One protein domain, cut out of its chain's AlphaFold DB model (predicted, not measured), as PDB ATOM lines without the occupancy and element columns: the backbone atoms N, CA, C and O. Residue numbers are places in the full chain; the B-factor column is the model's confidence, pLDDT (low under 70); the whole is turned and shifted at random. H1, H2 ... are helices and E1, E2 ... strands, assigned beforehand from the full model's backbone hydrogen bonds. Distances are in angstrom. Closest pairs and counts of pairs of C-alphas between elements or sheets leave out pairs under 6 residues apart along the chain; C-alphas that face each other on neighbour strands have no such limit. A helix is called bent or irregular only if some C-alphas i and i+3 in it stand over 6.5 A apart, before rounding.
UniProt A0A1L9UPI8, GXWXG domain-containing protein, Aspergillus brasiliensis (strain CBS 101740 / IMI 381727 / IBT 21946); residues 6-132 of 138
ATOM      1  N   ALA A   6     100.819  -0.179  22.034       94.38
ATOM      2  CA  ALA A   6     100.184   0.037  20.736       94.38
ATOM      3  C   ALA A   6     100.795  -0.846  19.631       94.38
ATOM      4  O   ALA A   6     100.065  -1.548  18.937       94.38
ATOM      5  N   ASP A   7     102.131  -0.911  19.520       93.50
ATOM      6  CA  ASP A   7     102.802  -1.772  18.526       93.50
ATOM      7  C   ASP A   7     102.470  -3.259  18.721       93.50
ATOM      8  O   ASP A   7     102.346  -4.024  17.759       93.50
ATOM      9  N   LYS A   8     102.369  -3.692  19.986       93.88
ATOM     10  CA  LYS A   8     101.965  -5.061  20.324       93.88
ATOM     11  C   LYS A   8     100.512  -5.295  19.922       93.88
ATOM     12  O   LYS A   8     100.240  -6.294  19.270       93.88
ATOM     13  N   TYR A   9      99.610  -4.366  20.244       94.38
ATOM     14  CA  TYR A   9      98.190  -4.486  19.925       94.38
ATOM     15  C   TYR A   9      97.944  -4.546  18.413       94.38
ATOM     16  O   TYR A   9      97.256  -5.445  17.944       94.38
ATOM     17  N   ILE A  10      98.596  -3.686  17.623       93.31
ATOM     18  CA  ILE A  10      98.539  -3.738  16.150       93.31
ATOM     19  C   ILE A  10      99.046  -5.090  15.619       93.31
ATOM     20  O   ILE A  10      98.568  -5.596  14.609       93.31
ATOM     21  N   SER A  11     100.016  -5.720  16.286       91.94
ATOM     22  CA  SER A  11     100.466  -7.058  15.878       91.94
ATOM     23  C   SER A  11      99.369  -8.114  16.081       91.94
ATOM     24  O   SER A  11      99.240  -9.013  15.251       91.94
ATOM     25  N   LEU A  12      98.549  -7.982  17.132       91.38
ATOM     26  CA  LEU A  12      97.403  -8.864  17.379       91.38
ATOM     27  C   LEU A  12      96.334  -8.713  16.291       91.38
ATOM     28  O   LEU A  12      95.857  -9.717  15.776       91.38
ATOM     29  N   THR A  13      96.007  -7.482  15.880       87.81
ATOM     30  CA  THR A  13      94.947  -7.232  14.881       87.81
ATOM     31  C   THR A  13      95.267  -7.785  13.489       87.81
ATOM     32  O   THR A  13      94.359  -8.026  12.701       87.81
ATOM     33  N   ASN A  14      96.546  -8.026  13.191       86.75
ATOM     34  CA  ASN A  14      97.002  -8.629  11.937       86.75
ATOM     35  C   ASN A  14      97.061 -10.170  11.977       86.75
ATOM     36  O   ASN A  14      97.468 -10.795  10.995       86.75
ATOM     37  N   THR A  15      96.709 -10.790  13.106       87.50
ATOM     38  CA  THR A  15      96.755 -12.247  13.275       87.50
ATOM     39  C   THR A  15      95.445 -12.876  12.802       87.50
ATOM     40  O   THR A  15      94.367 -12.406  13.144       87.50
ATOM     41  N   LEU A  16      95.543 -13.939  11.996       79.56
ATOM     42  CA  LEU A  16      94.385 -14.673  11.457       79.56
ATOM     43  C   LEU A  16      93.981 -15.883  12.314       79.56
ATOM     44  O   LEU A  16      92.926 -16.468  12.089       79.56
ATOM     45  N   GLU A  17      94.845 -16.300  13.236       86.62
ATOM     46  CA  GLU A  17      94.583 -17.411  14.150       86.62
ATOM     47  C   GLU A  17      93.927 -16.904  15.444       86.62
ATOM     48  O   GLU A  17      94.211 -15.775  15.855       86.62
ATOM     49  N   PRO A  18      93.100 -17.729  16.114       86.31
ATOM     50  CA  PRO A  18      92.553 -17.391  17.421       86.31
ATOM     51  C   PRO A  18      93.662 -17.064  18.425       86.31
ATOM     52  O   PRO A  18      94.623 -17.823  18.584       86.31
ATOM     53  N   LEU A  19      93.513 -15.937  19.110       91.81
ATOM     54  CA  LEU A  19      94.460 -15.428  20.094       91.81
ATOM     55  C   LEU A  19      94.087 -15.872  21.509       91.81
ATOM     56  O   LEU A  19      92.918 -16.087  21.833       91.81
ATOM     57  N   ASP A  20      95.091 -15.966  22.381       92.25
ATOM     58  CA  ASP A  20      94.852 -16.228  23.797       92.25
ATOM     59  C   ASP A  20      94.173 -15.006  24.455       92.25
ATOM     60  O   ASP A  20      94.737 -13.907  24.425       92.25
ATOM     61  N   PRO A  21      92.997 -15.164  25.093       91.62
ATOM     62  CA  PRO A  21      92.282 -14.045  25.707       91.62
ATOM     63  C   PRO A  21      93.113 -13.283  26.748       91.62
ATOM     64  O   PRO A  21      92.999 -12.065  26.855       91.62
ATOM     65  N   THR A  22      93.969 -13.985  27.496       91.81
ATOM     66  CA  THR A  22      94.804 -13.392  28.549       91.81
ATOM     67  C   THR A  22      95.897 -12.518  27.946       91.81
ATOM     68  O   THR A  22      96.227 -11.469  28.497       91.81
ATOM     69  N   GLU A  23      96.476 -12.927  26.815       93.44
ATOM     70  CA  GLU A  23      97.451 -12.113  26.086       93.44
ATOM     71  C   GLU A  23      96.826 -10.803  25.598       93.44
ATOM     72  O   GLU A  23      97.384  -9.727  25.843       93.44
ATOM     73  N   VAL A  24      95.649 -10.888  24.968       93.69
ATOM     74  CA  VAL A  24      94.921  -9.714  24.470       93.69
ATOM     75  C   VAL A  24      94.533  -8.790  25.629       93.69
ATOM     76  O   VAL A  24      94.794  -7.589  25.553       93.69
ATOM     77  N   ASP A  25      94.001  -9.334  26.730       93.94
ATOM     78  CA  ASP A  25      93.638  -8.575  27.937       93.94
ATOM     79  C   ASP A  25      94.836  -7.843  28.550       93.94
ATOM     80  O   ASP A  25      94.733  -6.664  28.904       93.94
ATOM     81  N   ASN A  26      95.988  -8.511  28.657       94.56
ATOM     82  CA  ASN A  26      97.191  -7.913  29.229       94.56
ATOM     83  C   ASN A  26      97.650  -6.709  28.401       94.56
ATOM     84  O   ASN A  26      97.866  -5.633  28.957       94.56
ATOM     85  N   ILE A  27      97.745  -6.859  27.076       95.38
ATOM     86  CA  ILE A  27      98.161  -5.766  26.185       95.38
ATOM     87  C   ILE A  27      97.122  -4.642  26.192       95.38
ATOM     88  O   ILE A  27      97.491  -3.476  26.304       95.38
ATOM     89  N   TYR A  28      95.831  -4.977  26.135       95.44
ATOM     90  CA  TYR A  28      94.740  -4.008  26.204       95.44
ATOM     91  C   TYR A  28      94.784  -3.177  27.496       95.44
ATOM     92  O   TYR A  28      94.583  -1.964  27.462       95.44
ATOM     93  N   SER A  29      95.100  -3.803  28.634       94.50
ATOM     94  CA  SER A  29      95.189  -3.122  29.931       94.50
ATOM     95  C   SER A  29      96.337  -2.107  30.024       94.50
ATOM     96  O   SER A  29      96.254  -1.166  30.815       94.50
ATOM     97  N   GLU A  30      97.380  -2.273  29.203       95.50
ATOM     98  CA  GLU A  30      98.520  -1.354  29.097       95.50
ATOM     99  C   GLU A  30      98.217  -0.128  28.211       95.50
ATOM    100  O   GLU A  30      98.996   0.827  28.221       95.50
ATOM    101  N   LEU A  31      97.117  -0.131  27.444       95.44
ATOM    102  CA  LEU A  31      96.752   0.978  26.560       95.44
ATOM    103  C   LEU A  31      96.167   2.168  27.334       95.44
ATOM    104  O   LEU A  31      95.414   2.028  28.309       95.44
ATOM    105  N   GLU A  32      96.461   3.370  26.845       93.62
ATOM    106  CA  GLU A  32      95.903   4.603  27.396       93.62
ATOM    107  C   GLU A  32      94.394   4.696  27.100       93.62
ATOM    108  O   GLU A  32      93.937   4.225  26.054       93.62
ATOM    109  N   PRO A  33      93.584   5.278  28.002       92.25
ATOM    110  CA  PRO A  33      92.192   5.605  27.699       92.25
ATOM    111  C   PRO A  33      92.090   6.456  26.430       92.25
ATOM    112  O   PRO A  33      92.868   7.392  26.249       92.25
ATOM    113  N   ALA A  34      91.130   6.145  25.561       88.50
ATOM    114  CA  ALA A  34      90.847   6.993  24.412       88.50
ATOM    115  C   ALA A  34      90.223   8.317  24.871       88.50
ATOM    116  O   ALA A  34      89.367   8.331  25.756       88.50
ATOM    117  N   ASP A  35      90.622   9.423  24.240       86.38
ATOM    118  CA  ASP A  35      89.869  10.670  24.353       86.38
ATOM    119  C   ASP A  35      88.501  10.458  23.679       86.38
ATOM    120  O   ASP A  35      88.466  10.088  22.499       86.38
ATOM    121  N   PRO A  36      87.375  10.663  24.389       79.69
ATOM    122  CA  PRO A  36      86.047  10.445  23.826       79.69
ATOM    123  C   PRO A  36      85.804  11.230  22.530       79.69
ATOM    124  O   PRO A  36      85.166  10.718  21.614       79.69
ATOM    125  N   THR A  37      86.396  12.421  22.386       82.31
ATOM    126  CA  THR A  37      86.283  13.245  21.168       82.31
ATOM    127  C   THR A  37      86.902  12.596  19.929       82.31
ATOM    128  O   THR A  37      86.550  12.952  18.806       82.31
ATOM    129  N   LEU A  38      87.801  11.620  20.102       81.69
ATOM    130  CA  LEU A  38      88.371  10.865  18.988       81.69
ATOM    131  C   LEU A  38      87.390   9.841  18.427       81.69
ATOM    132  O   LEU A  38      87.538   9.480  17.264       81.69
ATOM    133  N   LEU A  39      86.407   9.389  19.211       80.31
ATOM    134  CA  LEU A  39      85.440   8.366  18.804       80.31
ATOM    135  C   LEU A  39      84.511   8.859  17.690       80.31
ATOM    136  O   LEU A  39      83.993   8.053  16.917       80.31
ATOM    137  N   ASP A  40      84.334  10.173  17.570       81.56
ATOM    138  CA  ASP A  40      83.487  10.765  16.547       81.56
ATOM    139  C   ASP A  40      84.053  10.532  15.132       81.56
ATOM    140  O   ASP A  40      85.246  10.711  14.853       81.56
ATOM    141  N   GLY A  41      83.181  10.113  14.214       78.12
ATOM    142  CA  GLY A  41      83.488   9.956  12.790       78.12
ATOM    143  C   GLY A  41      83.092   8.598  12.213       78.12
ATOM    144  O   GLY A  41      82.253   7.894  12.771       78.12
ATOM    145  N   GLU A  42      83.676   8.269  11.060       81.56
ATOM    146  CA  GLU A  42      83.425   7.020  10.330       81.56
ATOM    147  C   GLU A  42      84.517   5.983  10.599       81.56
ATOM    148  O   GLU A  42      85.715   6.286  10.567       81.56
ATOM    149  N   TRP A  43      84.076   4.763  10.888       83.62
ATOM    150  CA  TRP A  43      84.900   3.664  11.362       83.62
ATOM    151  C   TRP A  43      84.434   2.329  10.775       83.62
ATOM    152  O   TRP A  43      83.243   2.092  10.602       83.62
ATOM    153  N   ASP A  44      85.366   1.416  10.555       83.50
ATOM    154  CA  ASP A  44      85.106  -0.009  10.389       83.50
ATOM    155  C   ASP A  44      85.306  -0.704  11.741       83.50
ATOM    156  O   ASP A  44      86.287  -0.430  12.435       83.50
ATOM    157  N   MET A  45      84.382  -1.586  12.133       83.62
ATOM    158  CA  MET A  45      84.501  -2.383  13.361       83.62
ATOM    159  C   MET A  45      84.926  -3.810  13.030       83.62
ATOM    160  O   MET A  45      84.342  -4.455  12.164       83.62
ATOM    161  N   HIS A  46      85.892  -4.310  13.792       86.62
ATOM    162  CA  HIS A  46      86.474  -5.638  13.636       86.62
ATOM    163  C   HIS A  46      86.494  -6.354  14.981       86.62
ATOM    164  O   HIS A  46      86.791  -5.741  16.006       86.62
ATOM    165  N   VAL A  47      86.206  -7.652  14.994       88.56
ATOM    166  CA  VAL A  47      86.272  -8.479  16.209       88.56
ATOM    167  C   VAL A  47      87.632  -9.173  16.268       88.56
ATOM    168  O   VAL A  47      88.134  -9.636  15.247       88.56
ATOM    169  N   ILE A  48      88.238  -9.236  17.455       89.94
ATOM    170  CA  ILE A  48      89.428 -10.063  17.682       89.94
ATOM    171  C   ILE A  48      88.958 -11.465  18.057       89.94
ATOM    172  O   ILE A  48      88.225 -11.630  19.034       89.94
ATOM    173  N   ASP A  49      89.401 -12.467  17.299       90.00
ATOM    174  CA  ASP A  49      89.104 -13.862  17.607       90.00
ATOM    175  C   ASP A  49      89.889 -14.304  18.844       90.00
ATOM    176  O   ASP A  49      91.099 -14.523  18.797       90.00
ATOM    177  N   THR A  50      89.185 -14.412  19.966       91.06
ATOM    178  CA  THR A  50      89.685 -15.000  21.217       91.06
ATOM    179  C   THR A  50      88.924 -16.280  21.582       91.06
ATOM    180  O   THR A  50      89.027 -16.780  22.704       91.06
ATOM    181  N   GLY A  51      88.092 -16.798  20.669       89.38
ATOM    182  CA  GLY A  51      87.147 -17.881  20.941       89.38
ATOM    183  C   GLY A  51      85.970 -17.492  21.847       89.38
ATOM    184  O   GLY A  51      85.295 -18.370  22.393       89.38
ATOM    185  N   HIS A  52      85.708 -16.195  22.046       89.31
ATOM    186  CA  HIS A  52      84.599 -15.735  22.882       89.31
ATOM    187  C   HIS A  52      83.241 -16.169  22.281       89.31
ATOM    188  O   HIS A  52      82.988 -15.942  21.098       89.31
ATOM    189  N   PRO A  53      82.295 -16.725  23.064       89.12
ATOM    190  CA  PRO A  53      81.040 -17.280  22.534       89.12
ATOM    191  C   PRO A  53      80.110 -16.242  21.884       89.12
ATOM    192  O   PRO A  53      79.235 -16.602  21.099       89.12
ATOM    193  N   ALA A  54      80.293 -14.956  22.193       86.12
ATOM    194  CA  ALA A  54      79.579 -13.860  21.535       86.12
ATOM    195  C   ALA A  54      80.167 -13.460  20.172       86.12
ATOM    196  O   ALA A  54      79.583 -12.602  19.521       86.12
ATOM    197  N   GLN A  55      81.304 -14.019  19.743       84.88
ATOM    198  CA  GLN A  55      81.989 -13.598  18.517       84.88
ATOM    199  C   GLN A  55      81.099 -13.762  17.285       84.88
ATOM    200  O   GLN A  55      80.855 -12.787  16.586       84.88
ATOM    201  N   ALA A  56      80.528 -14.953  17.087       82.56
ATOM    202  CA  ALA A  56      79.633 -15.209  15.958       82.56
ATOM    203  C   ALA A  56      78.405 -14.282  15.970       82.56
ATOM    204  O   ALA A  56      77.960 -13.823  14.925       82.56
ATOM    205  N   LEU A  57      77.876 -13.978  17.161       80.56
ATOM    206  CA  LEU A  57      76.770 -13.034  17.306       80.56
ATOM    207  C   LEU A  57      77.200 -11.607  16.952       80.56
ATOM    208  O   LEU A  57      76.454 -10.896  16.290       80.56
ATOM    209  N   ALA A  58      78.382 -11.180  17.396       78.19
ATOM    210  CA  ALA A  58      78.913  -9.865  17.080       78.19
ATOM    211  C   ALA A  58      79.117  -9.726  15.571       78.19
ATOM    212  O   ALA A  58      78.572  -8.797  14.992       78.19
ATOM    213  N   GLU A  59      79.795 -10.679  14.931       77.06
ATOM    214  CA  GLU A  59      80.016 -10.703  13.479       77.06
ATOM    215  C   GLU A  59      78.703 -10.676  12.676       77.06
ATOM    216  O   GLU A  59      78.625  -9.979  11.668       77.06
ATOM    217  N   ASP A  60      77.653 -11.360  13.144       73.94
ATOM    218  CA  ASP A  60      76.329 -11.371  12.500       73.94
ATOM    219  C   ASP A  60      75.540 -10.065  12.730       73.94
ATOM    220  O   ASP A  60      74.801  -9.598  11.862       73.94
ATOM    221  N   ILE A  61      75.722  -9.425  13.890       68.88
ATOM    222  CA  ILE A  61      75.067  -8.158  14.241       68.88
ATOM    223  C   ILE A  61      75.806  -6.943  13.662       68.88
ATOM    224  O   ILE A  61      75.167  -5.916  13.446       68.88
ATOM    225  N   LEU A  62      77.108  -7.022  13.369       67.25
ATOM    226  CA  LEU A  62      77.889  -5.909  12.807       67.25
ATOM    227  C   LEU A  62      77.222  -5.299  11.556       67.25
ATOM    228  O   LEU A  62      76.974  -4.088  11.548       67.25
ATOM    229  N   PRO A  63      76.814  -6.093  10.545       63.56
ATOM    230  CA  PRO A  63      76.051  -5.579   9.414       63.56
ATOM    231  C   PRO A  63      74.659  -5.067   9.784       63.56
ATOM    232  O   PRO A  63      74.079  -4.335   8.999       63.56
ATOM    233  N   LEU A  64      74.079  -5.429  10.929       57.03
ATOM    234  CA  LEU A  64      72.749  -4.972  11.352       57.03
ATOM    235  C   LEU A  64      72.801  -3.673  12.158       57.03
ATOM    236  O   LEU A  64      71.894  -2.852  12.016       57.03
ATOM    237  N   LEU A  65      73.872  -3.426  12.921       58.03
ATOM    238  CA  LEU A  65      74.146  -2.119  13.540       58.03
ATOM    239  C   LEU A  65      74.166  -1.006  12.486       58.03
ATOM    240  O   LEU A  65      73.779   0.124  12.776       58.03
ATOM    241  N   SER A  66      74.501  -1.354  11.240       47.81
ATOM    242  CA  SER A  66      74.398  -0.479  10.073       47.81
ATOM    243  C   SER A  66      72.993  -0.005   9.711       47.81
ATOM    244  O   SER A  66      72.842   0.847   8.842       47.81
ATOM    245  N   THR A  67      71.960  -0.572  10.316       40.41
ATOM    246  CA  THR A  67      70.557  -0.272  10.007       40.41
ATOM    247  C   THR A  67      69.797   0.240  11.224       40.41
ATOM    248  O   THR A  67      68.620   0.581  11.118       40.41
ATOM    249  N   MET A  68      70.463   0.292  12.380       42.78
ATOM    250  CA  MET A  68      69.874   0.703  13.645       42.78
ATOM    251  C   MET A  68      70.137   2.187  13.891       42.78
ATOM    252  O   MET A  68      71.283   2.635  13.928       42.78
ATOM    253  N   ASP A  69      69.052   2.937  14.069       45.56
ATOM    254  CA  ASP A  69      69.079   4.334  14.491       45.56
ATOM    255  C   ASP A  69      68.966   4.356  16.020       45.56
ATOM    256  O   ASP A  69      67.939   3.980  16.593       45.56
ATOM    257  N   PHE A  70      70.053   4.699  16.707       51.09
ATOM    258  CA  PHE A  70      70.031   4.835  18.159       51.09
ATOM    259  C   PHE A  70      69.498   6.236  18.483       51.09
ATOM    260  O   PHE A  70      70.155   7.235  18.198       51.09
ATOM    261  N   ASN A  71      68.282   6.301  19.036       46.91
ATOM    262  CA  ASN A  71      67.591   7.559  19.330       46.91
ATOM    263  C   ASN A  71      68.430   8.517  20.198       46.91
ATOM    264  O   ASN A  71      69.038   8.123  21.193       46.91
ATOM    265  N   GLU A  72      68.379   9.797  19.826       51.22
ATOM    266  CA  GLU A  72      69.234  10.913  20.261       51.22
ATOM    267  C   GLU A  72      68.930  11.486  21.664       51.22
ATOM    268  O   GLU A  72      69.309  12.615  21.963       51.22
ATOM    269  N   GLU A  73      68.253  10.763  22.559       50.62
ATOM    270  CA  GLU A  73      67.769  11.345  23.829       50.62
ATOM    271  C   GLU A  73      68.843  11.501  24.933       50.62
ATOM    272  O   GLU A  73      68.514  11.643  26.110       50.62
ATOM    273  N   ALA A  74      70.132  11.518  24.584       50.12
ATOM    274  CA  ALA A  74      71.226  11.779  25.520       50.12
ATOM    275  C   ALA A  74      71.943  13.099  25.181       50.12
ATOM    276  O   ALA A  74      72.431  13.295  24.072       50.12
ATOM    277  N   GLU A  75      72.029  14.005  26.166       52.16
ATOM    278  CA  GLU A  75      72.559  15.378  26.020       52.16
ATOM    279  C   GLU A  75      74.033  15.453  25.574       52.16
ATOM    280  O   GLU A  75      74.467  16.496  25.083       52.16
ATOM    281  N   LYS A  76      74.806  14.370  25.734       59.69
ATOM    282  CA  LYS A  76      76.188  14.245  25.256       59.69
ATOM    283  C   LYS A  76      76.474  12.813  24.833       59.69
ATOM    284  O   LYS A  76      76.451  11.898  25.658       59.69
ATOM    285  N   VAL A  77      76.726  12.633  23.544       62.06
ATOM    286  CA  VAL A  77      77.003  11.329  22.948       62.06
ATOM    287  C   VAL A  77      78.102  11.434  21.905       62.06
ATOM    288  O   VAL A  77      78.175  12.436  21.195       62.06
ATOM    289  N   HIS A  78      78.905  10.381  21.780       67.88
ATOM    290  CA  HIS A  78      79.828  10.203  20.662       67.88
ATOM    291  C   HIS A  78      79.201   9.316  19.599       67.88
ATOM    292  O   HIS A  78      78.535   8.324  19.920       67.88
ATOM    293  N   ARG A  79      79.407   9.682  18.334       65.62
ATOM    294  CA  ARG A  79      78.801   9.010  17.185       65.62
ATOM    295  C   ARG A  79      79.864   8.280  16.380       65.62
ATOM    296  O   ARG A  79      80.623   8.894  15.630       65.62
ATOM    297  N   ILE A  80      79.838   6.955  16.473       69.81
ATOM    298  CA  ILE A  80      80.587   6.078  15.577       69.81
ATOM    299  C   ILE A  80      79.658   5.716  14.427       69.81
ATOM    300  O   ILE A  80      78.671   5.007  14.615       69.81
ATOM    301  N   LYS A  81      79.963   6.206  13.234       66.06
ATOM    302  CA  LYS A  81      79.316   5.751  12.007       66.06
ATOM    303  C   LYS A  81      80.080   4.550  11.484       66.06
ATOM    304  O   LYS A  81      81.298   4.630  11.345       66.06
ATOM    305  N   PHE A  82      79.382   3.465  11.178       67.88
ATOM    306  CA  PHE A  82      80.031   2.361  10.489       67.88
ATOM    307  C   PHE A  82      80.160   2.695   8.999       67.88
ATOM    308  O   PHE A  82      79.291   3.351   8.422       67.88
ATOM    309  N   HIS A  83      81.258   2.307   8.367       60.72
ATOM    310  CA  HIS A  83      81.426   2.533   6.936       60.72
ATOM    311  C   HIS A  83      80.501   1.613   6.121       60.72
ATOM    312  O   HIS A  83      80.273   0.459   6.477       60.72
ATOM    313  N   GLY A  84      79.923   2.131   5.029       57.56
ATOM    314  CA  GLY A  84      78.949   1.391   4.208       57.56
ATOM    315  C   GLY A  84      77.595   1.151   4.892       57.56
ATOM    316  O   GLY A  84      76.790   0.354   4.411       57.56
ATOM    317  N   ALA A  85      77.345   1.847   5.999       56.91
ATOM    318  CA  ALA A  85      76.263   1.599   6.930       56.91
ATOM    319  C   ALA A  85      75.442   2.875   7.199       56.91
ATOM    320  O   ALA A  85      75.992   3.964   7.325       56.91
ATOM    321  N   ALA A  86      74.115   2.755   7.283       51.22
ATOM    322  CA  ALA A  86      73.211   3.879   7.565       51.22
ATOM    323  C   ALA A  86      73.059   4.187   9.070       51.22
ATOM    324  O   ALA A  86      72.595   5.263   9.436       51.22
ATOM    325  N   GLY A  87      73.434   3.246   9.937       57.78
ATOM    326  CA  GLY A  87      73.312   3.310  11.388       57.78
ATOM    327  C   GLY A  87      74.565   3.859  12.064       57.78
ATOM    328  O   GLY A  87      75.667   3.839  11.513       57.78
ATOM    329  N   SER A  88      74.390   4.379  13.276       62.25
ATOM    330  CA  SER A  88      75.474   4.942  14.085       62.25
ATOM    331  C   SER A  88      75.408   4.402  15.501       62.25
ATOM    332  O   SER A  88      74.359   4.486  16.123       62.25
ATOM    333  N   LEU A  89      76.518   3.925  16.058       68.75
ATOM    334  CA  LEU A  89      76.573   3.615  17.481       68.75
ATOM    335  C   LEU A  89      76.681   4.918  18.282       68.75
ATOM    336  O   LEU A  89      77.609   5.705  18.092       68.75
ATOM    337  N   VAL A  90      75.724   5.112  19.187       68.56
ATOM    338  CA  VAL A  90      75.665   6.241  20.117       68.56
ATOM    339  C   VAL A  90      76.266   5.799  21.445       68.56
ATOM    340  O   VAL A  90      75.757   4.887  22.097       68.56
ATOM    341  N   ILE A  91      77.371   6.428  21.836       71.25
ATOM    342  CA  ILE A  91      78.048   6.161  23.106       71.25
ATOM    343  C   ILE A  91      77.724   7.309  24.056       71.25
ATOM    344  O   ILE A  91      78.091   8.442  23.745       71.25
ATOM    345  N   PRO A  92      77.073   7.055  25.202       69.38
ATOM    346  CA  PRO A  92      76.885   8.084  26.213       69.38
ATOM    347  C   PRO A  92      78.232   8.635  26.697       69.38
ATOM    348  O   PRO A  92      79.171   7.871  26.930       69.38
ATOM    349  N   ASP A  93      78.322   9.952  26.881       70.69
ATOM    350  CA  ASP A  93      79.481  10.625  27.484       70.69
ATOM    351  C   ASP A  93      79.479  10.438  29.013       70.69
ATOM    352  O   ASP A  93      79.386  11.380  29.804       70.69
ATOM    353  N   ASP A  94      79.493   9.175  29.441       75.38
ATOM    354  CA  ASP A  94      79.657   8.780  30.830       75.38
ATOM    355  C   ASP A  94      80.915   7.908  30.991       75.38
ATOM    356  O   ASP A  94      81.283   7.159  30.076       75.38
ATOM    357  N   PRO A  95      81.598   7.970  32.148       70.06
ATOM    358  CA  PRO A  95      82.815   7.201  32.376       70.06
ATOM    359  C   PRO A  95      82.645   5.690  32.175       70.06
ATOM    360  O   PRO A  95      83.561   5.050  31.672       70.06
ATOM    361  N   GLY A  96      81.500   5.106  32.536       71.94
ATOM    362  CA  GLY A  96      81.252   3.674  32.367       71.94
ATOM    363  C   GLY A  96      81.225   3.255  30.897       71.94
ATOM    364  O   GLY A  96      81.762   2.204  30.549       71.94
ATOM    365  N   SER A  97      80.667   4.103  30.033       70.75
ATOM    366  CA  SER A  97      80.584   3.866  28.589       70.75
ATOM    367  C   SER A  97      81.895   4.143  27.849       70.75
ATOM    368  O   SER A  97      82.213   3.429  26.897       70.75
ATOM    369  N   THR A  98      82.675   5.143  28.273       76.38
ATOM    370  CA  THR A  98      83.896   5.580  27.568       76.38
ATOM    371  C   THR A  98      85.173   4.864  28.024       76.38
ATOM    372  O   THR A  98      86.077   4.670  27.214       76.38
ATOM    373  N   HIS A  99      85.253   4.366  29.268       82.44
ATOM    374  CA  HIS A  99      86.454   3.679  29.793       82.44
ATOM    375  C   HIS A  99      86.815   2.376  29.066       82.44
ATOM    376  O   HIS A  99      87.938   1.876  29.200       82.44
ATOM    377  N   ARG A 100      85.862   1.807  28.321       87.38
ATOM    378  CA  ARG A 100      86.075   0.613  27.500       87.38
ATOM    379  C   ARG A 100      86.754   0.905  26.164       87.38
ATOM    380  O   ARG A 100      86.941  -0.033  25.409       87.38
ATOM    381  N   PHE A 101      87.062   2.163  25.844       91.31
ATOM    382  CA  PHE A 101      87.789   2.540  24.634       91.31
ATOM    383  C   PHE A 101      89.218   2.938  24.993       91.31
ATOM    384  O   PHE A 101      89.458   3.730  25.907       91.31
ATOM    385  N   ARG A 102      90.179   2.378  24.266       94.44
ATOM    386  CA  ARG A 102      91.609   2.573  24.479       94.44
ATOM    387  C   ARG A 102      92.274   3.059  23.203       94.44
ATOM    388  O   ARG A 102      92.013   2.545  22.115       94.44
ATOM    389  N   TYR A 103      93.127   4.062  23.347       94.44
ATOM    390  CA  TYR A 103      93.875   4.635  22.242       94.44
ATOM    391  C   TYR A 103      94.994   3.683  21.814       94.44
ATOM    392  O   TYR A 103      95.796   3.247  22.642       94.44
ATOM    393  N   VAL A 104      95.049   3.375  20.517       94.88
ATOM    394  CA  VAL A 104      96.163   2.642  19.897       94.88
ATOM    395  C   VAL A 104      96.962   3.610  19.031       94.88
ATOM    396  O   VAL A 104      98.146   3.828  19.277       94.88
ATOM    397  N   ASP A 105      96.298   4.240  18.062       93.38
ATOM    398  CA  ASP A 105      96.855   5.298  17.221       93.38
ATOM    399  C   ASP A 105      95.738   6.192  16.638       93.38
ATOM    400  O   ASP A 105      94.556   6.019  16.931       93.38
ATOM    401  N   ALA A 106      96.100   7.170  15.801       89.56
ATOM    402  CA  ALA A 106      95.157   8.123  15.202       89.56
ATOM    403  C   ALA A 106      94.065   7.476  14.320       89.56
ATOM    404  O   ALA A 106      93.023   8.085  14.064       89.56
ATOM    405  N   SER A 107      94.319   6.261  13.841       90.94
ATOM    406  CA  SER A 107      93.447   5.472  12.977       90.94
ATOM    407  C   SER A 107      92.847   4.244  13.654       90.94
ATOM    408  O   SER A 107      91.990   3.621  13.035       90.94
ATOM    409  N   THR A 108      93.243   3.921  14.890       92.31
ATOM    410  CA  THR A 108      92.887   2.669  15.566       92.31
ATOM    411  C   THR A 108      92.475   2.909  17.019       92.31
ATOM    412  O   THR A 108      93.237   3.464  17.815       92.31
ATOM    413  N   ILE A 109      91.288   2.426  17.393       93.88
ATOM    414  CA  ILE A 109      90.791   2.413  18.777       93.88
ATOM    415  C   ILE A 109      90.470   0.975  19.179       93.88
ATOM    416  O   ILE A 109      89.724   0.287  18.489       93.88
ATOM    417  N   ALA A 110      91.007   0.528  20.308       93.75
ATOM    418  CA  ALA A 110      90.703  -0.770  20.897       93.75
ATOM    419  C   ALA A 110      89.508  -0.660  21.845       93.75
ATOM    420  O   ALA A 110      89.363   0.352  22.535       93.75
ATOM    421  N   ALA A 111      88.675  -1.694  21.929       91.62
ATOM    422  CA  ALA A 111      87.561  -1.697  22.861       91.62
ATOM    423  C   ALA A 111      87.108  -3.088  23.310       91.62
ATOM    424  O   ALA A 111      87.380  -4.107  22.675       91.62
ATOM    425  N   THR A 112      86.386  -3.113  24.430       90.88
ATOM    426  CA  THR A 112      85.803  -4.338  24.982       90.88
ATOM    427  C   THR A 112      84.310  -4.205  25.247       90.88
ATOM    428  O   THR A 112      83.791  -3.115  25.500       90.88
ATOM    429  N   ASN A 113      83.589  -5.325  25.189       85.50
ATOM    430  CA  ASN A 113      82.206  -5.405  25.648       85.50
ATOM    431  C   ASN A 113      82.028  -6.574  26.622       85.50
ATOM    432  O   ASN A 113      82.493  -7.686  26.365       85.50
ATOM    433  N   ASP A 114      81.342  -6.311  27.731       82.94
ATOM    434  CA  ASP A 114      81.041  -7.314  28.747       82.94
ATOM    435  C   ASP A 114      79.689  -7.966  28.427       82.94
ATOM    436  O   ASP A 114      78.647  -7.307  28.402       82.94
ATOM    437  N   TYR A 115      79.704  -9.279  28.193       81.19
ATOM    438  CA  TYR A 115      78.496 -10.076  27.977       81.19
ATOM    439  C   TYR A 115      78.215 -11.057  29.123       81.19
ATOM    440  O   TYR A 115      77.547 -12.076  28.926       81.19
ATOM    441  N   ARG A 116      78.674 -10.767  30.342       81.38
ATOM    442  CA  ARG A 116      78.501 -11.624  31.522       81.38
ATOM    443  C   ARG A 116      77.050 -12.016  31.788       81.38
ATOM    444  O   ARG A 116      76.799 -13.130  32.243       81.38
ATOM    445  N   ALA A 117      76.093 -11.144  31.474       79.62
ATOM    446  CA  ALA A 117      74.665 -11.443  31.604       79.62
ATOM    447  C   ALA A 117      74.198 -12.611  30.709       79.62
ATOM    448  O   ALA A 117      73.248 -13.304  31.069       79.62
ATOM    449  N   TYR A 118      74.867 -12.844  29.576       82.06
ATOM    450  CA  TYR A 118      74.496 -13.851  28.578       82.06
ATOM    451  C   TYR A 118      75.437 -15.062  28.571       82.06
ATOM    452  O   TYR A 118      74.977 -16.185  28.382       82.06
ATOM    453  N   TYR A 119      76.734 -14.852  28.818       84.88
ATOM    454  CA  TYR A 119      77.766 -15.896  28.720       84.88
ATOM    455  C   TYR A 119      78.533 -16.142  30.030       84.88
ATOM    456  O   TYR A 119      79.497 -16.899  30.060       84.88
ATOM    457  N   GLY A 120      78.108 -15.554  31.151       86.88
ATOM    458  CA  GLY A 120      78.724 -15.808  32.453       86.88
ATOM    459  C   GLY A 120      80.193 -15.377  32.503       86.88
ATOM    460  O   GLY A 120      80.516 -14.231  32.217       86.88
ATOM    461  N   ASN A 121      81.093 -16.282  32.893       85.81
ATOM    462  CA  ASN A 121      82.518 -15.978  33.099       85.81
ATOM    463  C   ASN A 121      83.380 -16.193  31.837       85.81
ATOM    464  O   ASN A 121      84.561 -16.505  31.958       85.81
ATOM    465  N   SER A 122      82.809 -16.048  30.639       85.31
ATOM    466  CA  SER A 122      83.535 -16.202  29.366       85.31
ATOM    467  C   SER A 122      84.527 -15.075  29.051       85.31
ATOM    468  O   SER A 122      85.177 -15.126  28.013       85.31
ATOM    469  N   GLY A 123      84.667 -14.089  29.940       87.88
ATOM    470  CA  GLY A 123      85.521 -12.925  29.735       87.88
ATOM    471  C   GLY A 123      84.795 -11.812  28.987       87.88
ATOM    472  O   GLY A 123      83.570 -11.697  29.059       87.88
ATOM    473  N   VAL A 124      85.570 -10.973  28.308       90.00
ATOM    474  CA  VAL A 124      85.066  -9.867  27.492       90.00
ATOM    475  C   VAL A 124      85.248 -10.178  26.012       90.00
ATOM    476  O   VAL A 124      86.174 -10.887  25.617       90.00
ATOM    477  N   LEU A 125      84.375  -9.617  25.181       90.31
ATOM    478  CA  LEU A 125      84.594  -9.594  23.742       90.31
ATOM    479  C   LEU A 125      85.539  -8.439  23.409       90.31
ATOM    480  O   LEU A 125      85.235  -7.295  23.750       90.31
ATOM    481  N   HIS A 126      86.635  -8.734  22.713       92.81
ATOM    482  CA  HIS A 126      87.551  -7.727  22.178       92.81
ATOM    483  C   HIS A 126      87.165  -7.349  20.753       92.81
ATOM    484  O   HIS A 126      86.919  -8.212  19.911       92.81
ATOM    485  N   PHE A 127      87.140  -6.054  20.476       91.00
ATOM    486  CA  PHE A 127      86.947  -5.513  19.139       91.00
ATOM    487  C   PHE A 127      87.790  -4.251  18.967       91.00
ATOM    488  O   PHE A 127      88.248  -3.646  19.937       91.00
ATOM    489  N   TYR A 128      88.013  -3.844  17.727       91.38
ATOM    490  CA  TYR A 128      88.728  -2.616  17.418       91.38
ATOM    491  C   TYR A 128      88.058  -1.874  16.269       91.38
ATOM    492  O   TYR A 128      87.327  -2.448  15.462       91.38
ATOM    493  N   LEU A 129      88.285  -0.568  16.244       89.81
ATOM    494  CA  LEU A 129      87.786   0.347  15.235       89.81
ATOM    495  C   LEU A 129      88.965   0.828  14.402       89.81
ATOM    496  O   LEU A 129      89.957   1.283  14.973       89.81
ATOM    497  N   THR A 130      88.841   0.778  13.080       90.19
ATOM    498  CA  THR A 130      89.771   1.432  12.152       90.19
ATOM    499  C   THR A 130      89.063   2.559  11.423       90.19
ATOM    500  O   THR A 130      87.884   2.424  11.108       90.19
ATOM    501  N   ARG A 131      89.726   3.688  11.164       86.69
ATOM    502  CA  ARG A 131      89.113   4.759  10.361       86.69
ATOM    503  C   ARG A 131      88.686   4.204   9.004       86.69
ATOM    504  O   ARG A 131      89.469   3.509   8.362       86.69
ATOM    505  N   ALA A 132      87.467   4.535   8.589       80.06
ATOM    506  CA  ALA A 132      86.979   4.184   7.266       80.06
ATOM    507  C   ALA A 132      87.898   4.801   6.201       80.06
ATOM    508  O   ALA A 132      88.132   6.015   6.218       80.06
TER     509      ALA A 132
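Overview. This is residues 6 to 132 of the 138 residues of the protein "GXWXG domain-containing protein" of Aspergillus brasiliensis (strain CBS 101740 / IMI 381727 / IBT 21946) (UniProt A0A1L9UPI8). A six-stranded sheet, strongly twisted and curled like part of a barrel but left open between its edge strands E3 and E4, makes the core, with helices over both of its faces. The helical hairpin H1 and H2 packs over the part of the sheet made by E4, E5 and E6, and H3 packs over E6 and E1 on the face opposite to H2, while the short H4 grazes the sheet and the short H5 is off it. The printed part has 127 residues, with five named helices and six named strands in the order H1 H2 E1 H3 E2 E3 H4 E4 E5 H5 E6. The sheet runs E3 E2 E1 E6 E5 E4 and is mixed; the class is mixed, helices and strands. The whole is compact, with a radius of gyration of the C-alphas of 14.1 A, and its rounded outline spans 38 by 29 by 27 A.

Along the chain. The longest strand by residues is E6, residues 124 to 131, 22.9 A from first to last C-alpha; it ends with C-alpha 131 at (89.113, 4.759, 10.361). E5, residues 108 to 114, is 20.3 A long, and E1, residues 41 to 47, is 19.0 A, beginning with C-alpha 41 at (83.488, 9.956, 12.790). E2 is residues 77 to 82, E3 residues 88 to 92 and E4 residues 101 to 105. H1, residues 6 to 13, is 10.7 A long and begins with C-alpha 6 at (100.184, 0.037, 20.736). H2, residues 21 to 29, is 12.1 A, and H3, residues 55 to 65, is 14.8 A. H4, residues 95 to 98, and H5, residues 116 to 119, are 5.2 A each. H3 is only just irregular: C-alphas 60 and 63 are 6.6 A apart.

Arrangement. E6 and E5 are antiparallel, with N 111 and O 127 within hydrogen-bond range at 2.8 A. E4 and E5 form an antiparallel hairpin, with N 102 and O 110 at 2.8 A. E1 and E6 are antiparallel, with N 44 and O 130 at 2.8 A. E2 and E1 are parallel at 67 degrees, with N 43 and O 81 at 2.8 A; E1, H3 and E2 form a strand-helix-strand unit, two parallel neighbour strands with a helix between them in the chain. The pairing of E1 is staggered: residues 41 to 43 pair with E2 and 43 to 47 with E6. E2 and E3 form an antiparallel hairpin, with N 89 and O 80 at 2.8 A. H1 and H2 touch, the closest C-alphas being those of Tyr 9 and Ile 27, 6.4 A apart, at a shallow tilt of 32 degrees, opposite ways. With the sheet they make two layers, helices on one face of a sheet. H1 is on the sheet at a height of 9.1 A and runs across the strands, at 66 degrees to E5 on the local plane. H2 has a height of 8.4 A over the sheet. H2 and H3 lie on opposite faces. H3, at a height of 9.0 A, lies over E6 and runs slantwise to the strands, at 40 degrees to E6 on the local plane; its closest C-alphas to E6 are those of Gln 55 and Leu 125, 7.1 A apart. H4 only grazes the sheet, with residues 97 to 98. H5 is not on the sheet, and H3 and H5 are apart. In H1 and H2 every O i to N i+4 pair is within hydrogen-bond range, in H3 5 of 7, and H4 and H5 are too short for such a pair.

Size, cuts and confidence. The two C-alphas farthest apart, those of Glu 17 and Glu 75, are 41.2 A from each other. The printed part has no cut. The links from H2 to E1 and from H3 to E2 are long, with 11 residues each. The mean pLDDT of the printed part is 80.0; residues 61 to 90 and residue 92 are under 70.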